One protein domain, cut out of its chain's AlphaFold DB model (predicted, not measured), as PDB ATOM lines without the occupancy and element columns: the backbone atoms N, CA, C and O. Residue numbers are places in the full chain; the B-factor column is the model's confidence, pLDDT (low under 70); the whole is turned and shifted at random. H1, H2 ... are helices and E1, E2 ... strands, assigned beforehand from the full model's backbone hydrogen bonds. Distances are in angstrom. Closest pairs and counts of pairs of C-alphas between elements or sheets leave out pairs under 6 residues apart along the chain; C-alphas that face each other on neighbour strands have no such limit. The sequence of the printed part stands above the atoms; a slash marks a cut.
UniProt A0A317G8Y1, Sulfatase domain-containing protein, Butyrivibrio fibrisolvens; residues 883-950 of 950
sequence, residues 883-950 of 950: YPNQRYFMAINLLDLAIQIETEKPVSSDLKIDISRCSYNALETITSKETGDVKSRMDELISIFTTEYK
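This is residues 883 to 950 of the 950 residues of the protein "Sulfatase domain-containing protein" of Butyrivibrio fibrisolvens (UniProt A0A317G8Y1). What is the shape? A narrow sheet of three strands has one helix, H1, slanting over one face: two layers, helix on sheet. How is it built? The 68 printed residues, mixed in class, run E1, E2, E3, H1; the strands form a meander, each the antiparallel neighbour of the one before. The whole is only just loose, close to compact, with radius of gyration of the C-alphas 13.3 A and spans 43 by 20 by 17 A.

Where are the strands? E1, residues 887 to 893, begins at C-alpha (140.744, 148.502, 142.447) and spans 19.5 A; E2, 897 to 906, 26.0 A; E3, 918 to 925, 21.0 A. And the helix? H1, residues 931 to 948, spans 25.9 A, ending at C-alpha (134.620, 138.773, 127.118).

How do strands pair? Hairpin E1 and E2 has N 890 and O 901 at 2.9 A; hairpin E2 and E3 has N 900 and O 921 at 2.8 A. Where is H1? It is on the sheet, height 9.6 A, slantwise to E3 at 46 degrees on the local plane; its closest C-alpha pair with E2 is Met 938 and Ile 899, 7.4 A. Its O i to N i+4 pairs are within hydrogen-bond range in 13 of 14.

Any cut? The printed part has no cut; the link E2 to E3 is long. How large? The farthest C-alphas, Ser 909 and Lys 929, are 43.4 A apart. Where is confidence low? 27 residues are under 70, among them 923 to 938.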
ATOM      1  N   TYR A 883     145.159 143.174 141.669       80.75
ATOM      2  CA  TYR A 883     145.580 142.739 142.998       80.75
ATOM      3  C   TYR A 883     144.396 142.597 143.953       80.75
ATOM      4  O   TYR A 883     143.518 143.463 143.961       80.75
ATOM      5  N   PRO A 884     144.392 141.567 144.822       73.75
ATOM      6  CA  PRO A 884     143.373 141.415 145.852       73.75
ATOM      7  C   PRO A 884     143.243 142.661 146.734       73.75
ATOM      8  O   PRO A 884     144.240 143.185 147.237       73.75
ATOM      9  N   ASN A 885     142.007 143.073 147.006       78.25
ATOM     10  CA  ASN A 885     141.644 144.232 147.830       78.25
ATOM     11  C   ASN A 885     142.098 145.594 147.276       78.25
ATOM     12  O   ASN A 885     142.053 146.589 147.999       78.25
ATOM     13  N   GLN A 886     142.512 145.663 146.009       84.31
ATOM     14  CA  GLN A 886     142.741 146.917 145.289       84.31
ATOM     15  C   GLN A 886     141.721 147.072 144.166       84.31
ATOM     16  O   GLN A 886     141.106 146.096 143.746       84.31
ATOM     17  N   ARG A 887     141.536 148.295 143.664       88.19
ATOM     18  CA  ARG A 887     140.744 148.502 142.447       88.19
ATOM     19  C   ARG A 887     141.409 147.812 141.262       88.19
ATOM     20  O   ARG A 887     142.637 147.765 141.171       88.19
ATOM     21  N   TYR A 888     140.584 147.260 140.385       89.38
ATOM     22  CA  TYR A 888     141.046 146.692 139.133       89.38
ATOM     23  C   TYR A 888     141.274 147.815 138.128       89.38
ATOM     24  O   TYR A 888     140.410 148.683 137.998       89.38
ATOM     25  N   PHE A 889     142.390 147.762 137.397       89.12
ATOM     26  CA  PHE A 889     142.590 148.603 136.221       89.12
ATOM     27  C   PHE A 889     142.844 147.744 134.987       89.12
ATOM     28  O   PHE A 889     143.537 146.728 135.043       89.12
ATOM     29  N   MET A 890     142.330 148.193 133.850       89.38
ATOM     30  CA  MET A 890     142.649 147.645 132.538       89.38
ATOM     31  C   MET A 890     142.990 148.788 131.593       89.38
ATOM     32  O   MET A 890     142.295 149.798 131.587       89.38
ATOM     33  N   ALA A 891     144.022 148.618 130.776       88.62
ATOM     34  CA  ALA A 891     144.313 149.476 129.638       88.62
ATOM     35  C   ALA A 891     144.068 148.703 128.337       88.62
ATOM     36  O   ALA A 891     144.678 147.658 128.116       88.62
ATOM     37  N   ILE A 892     143.193 149.227 127.481       88.81
ATOM     38  CA  ILE A 892     142.962 148.765 126.113       88.81
ATOM     39  C   ILE A 892     143.680 149.737 125.180       88.81
ATOM     40  O   ILE A 892     143.335 150.916 125.120       88.81
ATOM     41  N   ASN A 893     144.686 149.248 124.465       88.38
ATOM     42  CA  ASN A 893     145.586 150.052 123.646       88.38
ATOM     43  C   ASN A 893     145.361 149.752 122.167       88.38
ATOM     44  O   ASN A 893     145.511 148.610 121.735       88.38
ATOM     45  N   LEU A 894     145.028 150.785 121.405       88.81
ATOM     46  CA  LEU A 894     144.948 150.809 119.950       88.81
ATOM     47  C   LEU A 894     146.084 151.693 119.411       88.81
ATOM     48  O   LEU A 894     146.860 152.267 120.174       88.81
ATOM     49  N   LEU A 895     146.198 151.807 118.086       86.31
ATOM     50  CA  LEU A 895     147.239 152.629 117.458       86.31
ATOM     51  C   LEU A 895     147.113 154.119 117.786       86.31
ATOM     52  O   LEU A 895     148.116 154.812 117.937       86.31
ATOM     53  N   ASP A 896     145.881 154.607 117.848       80.75
ATOM     54  CA  ASP A 896     145.525 156.023 117.914       80.75
ATOM     55  C   ASP A 896     144.812 156.418 119.217       80.75
ATOM     56  O   ASP A 896     144.635 157.611 119.484       80.75
ATOM     57  N   LEU A 897     144.426 155.423 120.021       81.75
ATOM     58  CA  LEU A 897     143.615 155.572 121.224       81.75
ATOM     59  C   LEU A 897     144.038 154.563 122.298       81.75
ATOM     60  O   LEU A 897     144.223 153.383 122.014       81.75
ATOM     61  N   ALA A 898     144.094 155.009 123.550       83.38
ATOM     62  CA  ALA A 898     144.157 154.130 124.714       83.38
ATOM     63  C   ALA A 898     142.992 154.437 125.661       83.38
ATOM     64  O   ALA A 898     142.711 155.606 125.945       83.38
ATOM     65  N   ILE A 899     142.320 153.396 126.147       85.00
ATOM     66  CA  ILE A 899     141.217 153.491 127.107       85.00
ATOM     67  C   ILE A 899     141.636 152.790 128.384       85.00
ATOM     68  O   ILE A 899     142.049 151.633 128.355       85.00
ATOM     69  N   GLN A 900     141.475 153.474 129.505       86.44
ATOM     70  CA  GLN A 900     141.589 152.882 130.821       86.44
ATOM     71  C   GLN A 900     140.215 152.646 131.430       86.44
ATOM     72  O   GLN A 900     139.348 153.519 131.403       86.44
ATOM     73  N   ILE A 901     140.065 151.467 132.018       86.75
ATOM     74  CA  ILE A 901     138.905 151.036 132.785       86.75
ATOM     75  C   ILE A 901     139.343 150.881 134.237       86.75
ATOM     76  O   ILE A 901     140.395 150.297 134.500       86.75
ATOM     77  N   GLU A 902     138.536 151.380 135.164       89.44
ATOM     78  CA  GLU A 902     138.713 151.203 136.606       89.44
ATOM     79  C   GLU A 902     137.396 150.727 137.229       89.44
ATOM     80  O   GLU A 902     136.327 151.252 136.913       89.44
ATOM     81  N   THR A 903     137.448 149.743 138.128       88.44
ATOM     82  CA  THR A 903     136.255 149.290 138.863       88.44
ATOM     83  C   THR A 903     135.983 150.148 140.094       88.44
ATOM     84  O   THR A 903     136.901 150.547 140.811       88.44
ATOM     85  N   GLU A 904     134.705 150.382 140.409       88.19
ATOM     86  CA  GLU A 904     134.325 151.098 141.637       88.19
ATOM     87  C   GLU A 904     134.707 150.286 142.884       88.19
ATOM     88  O   GLU A 904     135.277 150.823 143.844       88.19
ATOM     89  N   LYS A 905     134.414 148.979 142.853       87.00
ATOM     90  CA  LYS A 905     134.736 148.057 143.940       87.00
ATOM     91  C   LYS A 905     136.133 147.453 143.775       87.00
ATOM     92  O   LYS A 905     136.565 147.198 142.648       87.00
ATOM     93  N   PRO A 906     136.829 147.184 144.892       85.38
ATOM     94  CA  PRO A 906     138.059 146.410 144.867       85.38
ATOM     95  C   PRO A 906     137.843 144.991 144.329       85.38
ATOM     96  O   PRO A 906     136.784 144.397 144.528       85.38
ATOM     97  N   VAL A 907     138.886 144.439 143.716       80.69
ATOM     98  CA  VAL A 907     139.029 143.009 143.430       80.69
ATOM     99  C   VAL A 907     138.912 142.243 144.745       80.69
ATOM    100  O   VAL A 907     139.548 142.600 145.742       80.69
ATOM    101  N   SER A 908     138.107 141.188 144.761       72.12
ATOM    102  CA  SER A 908     137.939 140.325 145.931       72.12
ATOM    103  C   SER A 908     139.215 139.533 146.256       72.12
ATOM    104  O   SER A 908     140.184 139.506 145.489       72.12
ATOM    105  N   SER A 909     139.241 138.861 147.412       64.94
ATOM    106  CA  SER A 909     140.358 137.981 147.788       64.94
ATOM    107  C   SER A 909     140.576 136.844 146.784       64.94
ATOM    108  O   SER A 909     141.724 136.496 146.518       64.94
ATOM    109  N   ASP A 910     139.500 136.334 146.176       62.66
ATOM    110  CA  ASP A 910     139.496 135.290 145.141       62.66
ATOM    111  C   ASP A 910     139.692 135.812 143.712       62.66
ATOM    112  O   ASP A 910     139.432 135.097 142.750       62.66
ATOM    113  N   LEU A 911     140.203 137.040 143.551       71.25
ATOM    114  CA  LEU A 911     140.492 137.655 142.252       71.25
ATOM    115  C   LEU A 911     139.264 137.861 141.346       71.25
ATOM    116  O   LEU A 911     139.433 138.107 140.145       71.25
ATOM    117  N   LYS A 912     138.039 137.818 141.875       74.56
ATOM    118  CA  LYS A 912     136.851 138.223 141.118       74.56
ATOM    119  C   LYS A 912     136.812 139.740 140.976       74.56
ATOM    120  O   LYS A 912     137.190 140.497 141.873       74.56
ATOM    121  N   ILE A 913     136.376 140.176 139.800       79.44
ATOM    122  CA  ILE A 913     136.275 141.583 139.426       79.44
ATOM    123  C   ILE A 913     134.788 141.920 139.349       79.44
ATOM    124  O   ILE A 913     134.046 141.269 138.620       79.44
ATOM    125  N   ASP A 914     134.349 142.936 140.091       80.12
ATOM    126  CA  ASP A 914     132.992 143.463 139.953       80.12
ATOM    127  C   ASP A 914     132.970 144.524 138.848       80.12
ATOM    128  O   ASP A 914     133.379 145.668 139.052       80.12
ATOM    129  N   ILE A 915     132.486 144.122 137.674       78.69
ATOM    130  CA  ILE A 915     132.365 144.990 136.497       78.69
ATOM    131  C   ILE A 915     131.022 145.736 136.427       78.69
ATOM    132  O   ILE A 915     130.781 146.467 135.467       78.69
ATOM    133  N   SER A 916     130.133 145.582 137.420       76.62
ATOM    134  CA  SER A 916     128.796 146.205 137.401       76.62
ATOM    135  C   SER A 916     128.844 147.734 137.402       76.62
ATOM    136  O   SER A 916     127.923 148.384 136.905       76.62
ATOM    137  N   ARG A 917     129.921 148.314 137.949       78.94
ATOM    138  CA  ARG A 917     130.182 149.754 137.961       78.94
ATOM    139  C   ARG A 917     131.658 150.032 137.698       78.94
ATOM    140  O   ARG A 917     132.509 149.741 138.540       78.94
ATOM    141  N   CYS A 918     131.935 150.628 136.540       82.44
ATOM    142  CA  CYS A 918     133.278 151.003 136.108       82.44
ATOM    143  C   CYS A 918     133.330 152.474 135.671       82.44
ATOM    144  O   CYS A 918     132.352 153.001 135.131       82.44
ATOM    145  N   SER A 919     134.475 153.119 135.877       83.50
ATOM    146  CA  SER A 919     134.850 154.389 135.250       83.50
ATOM    147  C   SER A 919     135.727 154.141 134.023       83.50
ATOM    148  O   SER A 919     136.477 153.166 133.960       83.50
ATOM    149  N   TYR A 920     135.631 155.046 133.048       83.81
ATOM    150  CA  TYR A 920     136.341 154.963 131.774       83.81
ATOM    151  C   TYR A 920     137.055 156.281 131.487       83.81
ATOM    152  O   TYR A 920     136.421 157.336 131.503       83.81
ATOM    153  N   ASN A 921     138.350 156.213 131.182       79.62
ATOM    154  CA  ASN A 921     139.176 157.368 130.839       79.62
ATOM    155  C   ASN A 921     139.886 157.125 129.501       79.62
ATOM    156  O   ASN A 921     140.577 156.124 129.340       79.62
ATOM    157  N   ALA A 922     139.747 158.044 128.545       76.75
ATOM    158  CA  ALA A 922     140.560 158.041 127.328       76.75
ATOM    159  C   ALA A 922     141.892 158.754 127.603       76.75
ATOM    160  O   ALA A 922     141.892 159.870 128.123       76.75
ATOM    161  N   LEU A 923     143.015 158.113 127.276       68.44
ATOM    162  CA  LEU A 923     144.349 158.528 127.729       68.44
ATOM    163  C   LEU A 923     145.215 159.178 126.639       68.44
ATOM    164  O   LEU A 923     146.084 159.980 126.961       68.44
ATOM    165  N   GLU A 924     144.959 158.916 125.355       61.91
ATOM    166  CA  GLU A 924     145.596 159.621 124.231       61.91
ATOM    167  C   GLU A 924     144.582 159.792 123.084       61.91
ATOM    168  O   GLU A 924     143.898 158.846 122.711       61.91
ATOM    169  N   THR A 925     144.481 161.004 122.521       45.75
ATOM    170  CA  THR A 925     143.854 161.266 121.213       45.75
ATOM    171  C   THR A 925     144.961 161.696 120.259       45.75
ATOM    172  O   THR A 925     145.312 162.877 120.184       45.75
ATOM    173  N   ILE A 926     145.563 160.754 119.530       42.53
ATOM    174  CA  ILE A 926     146.398 161.144 118.393       42.53
ATOM    175  C   ILE A 926     145.430 161.566 117.289       42.53
ATOM    176  O   ILE A 926     144.766 160.746 116.673       42.53
ATOM    177  N   THR A 927     145.376 162.877 117.063       37.09
ATOM    178  CA  THR A 927     144.551 163.630 116.104       37.09
ATOM    179  C   THR A 927     143.184 164.104 116.607       37.09
ATOM    180  O   THR A 927     142.156 163.439 116.601       37.09
ATOM    181  N   SER A 928     143.179 165.385 116.961       40.31
ATOM    182  CA  SER A 928     142.010 166.248 116.935       40.31
ATOM    183  C   SER A 928     141.288 166.155 115.579       40.31
ATOM    184  O   SER A 928     141.821 166.679 114.596       40.31
ATOM    185  N   LYS A 929     140.082 165.567 115.530       38.94
ATOM    186  CA  LYS A 929     138.923 166.174 114.832       38.94
ATOM    187  C   LYS A 929     137.567 165.474 114.955       38.94
ATOM    188  O   LYS A 929     136.587 166.124 114.611       38.94
ATOM    189  N   GLU A 930     137.444 164.263 115.495       43.34
ATOM    190  CA  GLU A 930     136.130 163.598 115.571       43.34
ATOM    191  C   GLU A 930     135.859 163.005 116.958       43.34
ATOM    192  O   GLU A 930     136.034 161.822 117.218       43.34
ATOM    193  N   THR A 931     135.386 163.844 117.882       49.03
ATOM    194  CA  THR A 931     134.945 163.409 119.221       49.03
ATOM    195  C   THR A 931     133.757 162.436 119.187       49.03
ATOM    196  O   THR A 931     133.509 161.748 120.174       49.03
ATOM    197  N   GLY A 932     133.028 162.362 118.065       52.16
ATOM    198  CA  GLY A 932     131.953 161.390 117.852       52.16
ATOM    199  C   GLY A 932     132.453 159.957 117.628       52.16
ATOM    200  O   GLY A 932     131.839 159.026 118.143       52.16
ATOM    201  N   ASP A 933     133.580 159.789 116.930       60.47
ATOM    202  CA  ASP A 933     134.151 158.474 116.600       60.47
ATOM    203  C   ASP A 933     134.790 157.808 117.830       60.47
ATOM    204  O   ASP A 933     134.544 156.639 118.122       60.47
ATOM    205  N   VAL A 934     135.500 158.593 118.654       60.06
ATOM    206  CA  VAL A 934     136.122 158.101 119.898       60.06
ATOM    207  C   VAL A 934     135.083 157.525 120.858       60.06
ATOM    208  O   VAL A 934     135.300 156.452 121.412       60.06
ATOM    209  N   LYS A 935     133.934 158.189 121.039       63.75
ATOM    210  CA  LYS A 935     132.885 157.692 121.940       63.75
ATOM    211  C   LYS A 935     132.260 156.389 121.428       63.75
ATOM    212  O   LYS A 935     132.086 155.468 122.213       63.75
ATOM    213  N   SER A 936     131.978 156.294 120.127       67.00
ATOM    214  CA  SER A 936     131.437 155.065 119.531       67.00
ATOM    215  C   SER A 936     132.405 153.888 119.673       67.00
ATOM    216  O   SER A 936     131.989 152.793 120.040       67.00
ATOM    217  N   ARG A 937     133.703 154.120 119.439       67.50
ATOM    218  CA  ARG A 937     134.759 153.108 119.614       67.50
ATOM    219  C   ARG A 937     134.959 152.733 121.082       67.50
ATOM    220  O   ARG A 937     135.199 151.570 121.386       67.50
ATOM    221  N   MET A 938     134.827 153.691 122.003       68.31
ATOM    222  CA  MET A 938     134.791 153.403 123.439       68.31
ATOM    223  C   MET A 938     133.605 152.501 123.792       68.31
ATOM    224  O   MET A 938     133.814 151.492 124.451       68.31
ATOM    225  N   ASP A 939     132.393 152.816 123.332       71.38
ATOM    226  CA  ASP A 939     131.193 152.019 123.617       71.38
ATOM    227  C   ASP A 939     131.313 150.584 123.054       71.38
ATOM    228  O   ASP A 939     130.946 149.621 123.728       71.38
ATOM    229  N   GLU A 940     131.897 150.418 121.862       73.25
ATOM    230  CA  GLU A 940     132.207 149.107 121.273       73.25
ATOM    231  C   GLU A 940     133.214 148.315 122.119       73.25
ATOM    232  O   GLU A 940     132.959 147.162 122.466       73.25
ATOM    233  N   LEU A 941     134.328 148.932 122.518       69.12
ATOM    234  CA  LEU A 941     135.352 148.281 123.343       69.12
ATOM    235  C   LEU A 941     134.840 147.950 124.747       69.12
ATOM    236  O   LEU A 941     135.194 146.912 125.302       69.12
ATOM    237  N   ILE A 942     133.963 148.786 125.305       69.75
ATOM    238  CA  ILE A 942     133.255 148.505 126.559       69.75
ATOM    239  C   ILE A 942     132.313 147.316 126.380       69.75
ATOM    240  O   ILE A 942     132.229 146.470 127.271       69.75
ATOM    241  N   SER A 943     131.623 147.215 125.243       71.88
ATOM    242  CA  SER A 943     130.796 146.050 124.928       71.88
ATOM    243  C   SER A 943     131.644 144.785 124.823       71.88
ATOM    244  O   SER A 943     131.284 143.784 125.432       71.88
ATOM    245  N   ILE A 944     132.781 144.832 124.121       66.19
ATOM    246  CA  ILE A 944     133.726 143.708 124.019       66.19
ATOM    247  C   ILE A 944     134.217 143.305 125.409       66.19
ATOM    248  O   ILE A 944     134.125 142.134 125.759       66.19
ATOM    249  N   PHE A 945     134.641 144.265 126.235       67.81
ATOM    250  CA  PHE A 945     135.032 144.013 127.623       67.81
ATOM    251  C   PHE A 945     133.902 143.340 128.413       67.81
ATOM    252  O   PHE A 945     134.110 142.316 129.053       67.81
ATOM    253  N   THR A 946     132.685 143.871 128.320       66.25
ATOM    254  CA  THR A 946     131.526 143.345 129.049       66.25
ATOM    255  C   THR A 946     131.124 141.950 128.565       66.25
ATOM    256  O   THR A 946     130.564 141.192 129.345       66.25
ATOM    257  N   THR A 947     131.371 141.599 127.303       64.62
ATOM    258  CA  THR A 947     131.071 140.271 126.749       64.62
ATOM    259  C   THR A 947     132.196 139.264 126.988       64.62
ATOM    260  O   THR A 947     131.895 138.114 127.265       64.62
ATOM    261  N   GLU A 948     133.468 139.664 126.891       60.47
ATOM    262  CA  GLU A 948     134.620 138.773 127.118       60.47
ATOM    263  C   GLU A 948     134.870 138.483 128.613       60.47
ATOM    264  O   GLU A 948     135.492 137.472 128.929       60.47
ATOM    265  N   TYR A 949     134.446 139.373 129.522       60.50
ATOM    266  CA  TYR A 949     134.706 139.269 130.969       60.50
ATOM    267  C   TYR A 949     133.457 138.994 131.828       60.50
ATOM    268  O   TYR A 949     133.583 138.912 133.053       60.50
ATOM    269  N   LYS A 950     132.273 138.872 131.216       50.53
ATOM    270  CA  LYS A 950     131.125 138.180 131.822       50.53
ATOM    271  C   LYS A 950     131.256 136.694 131.555       50.53
ATOM    272  O   LYS A 950     130.916 135.935 132.485       50.53
TER     273      LYS A 950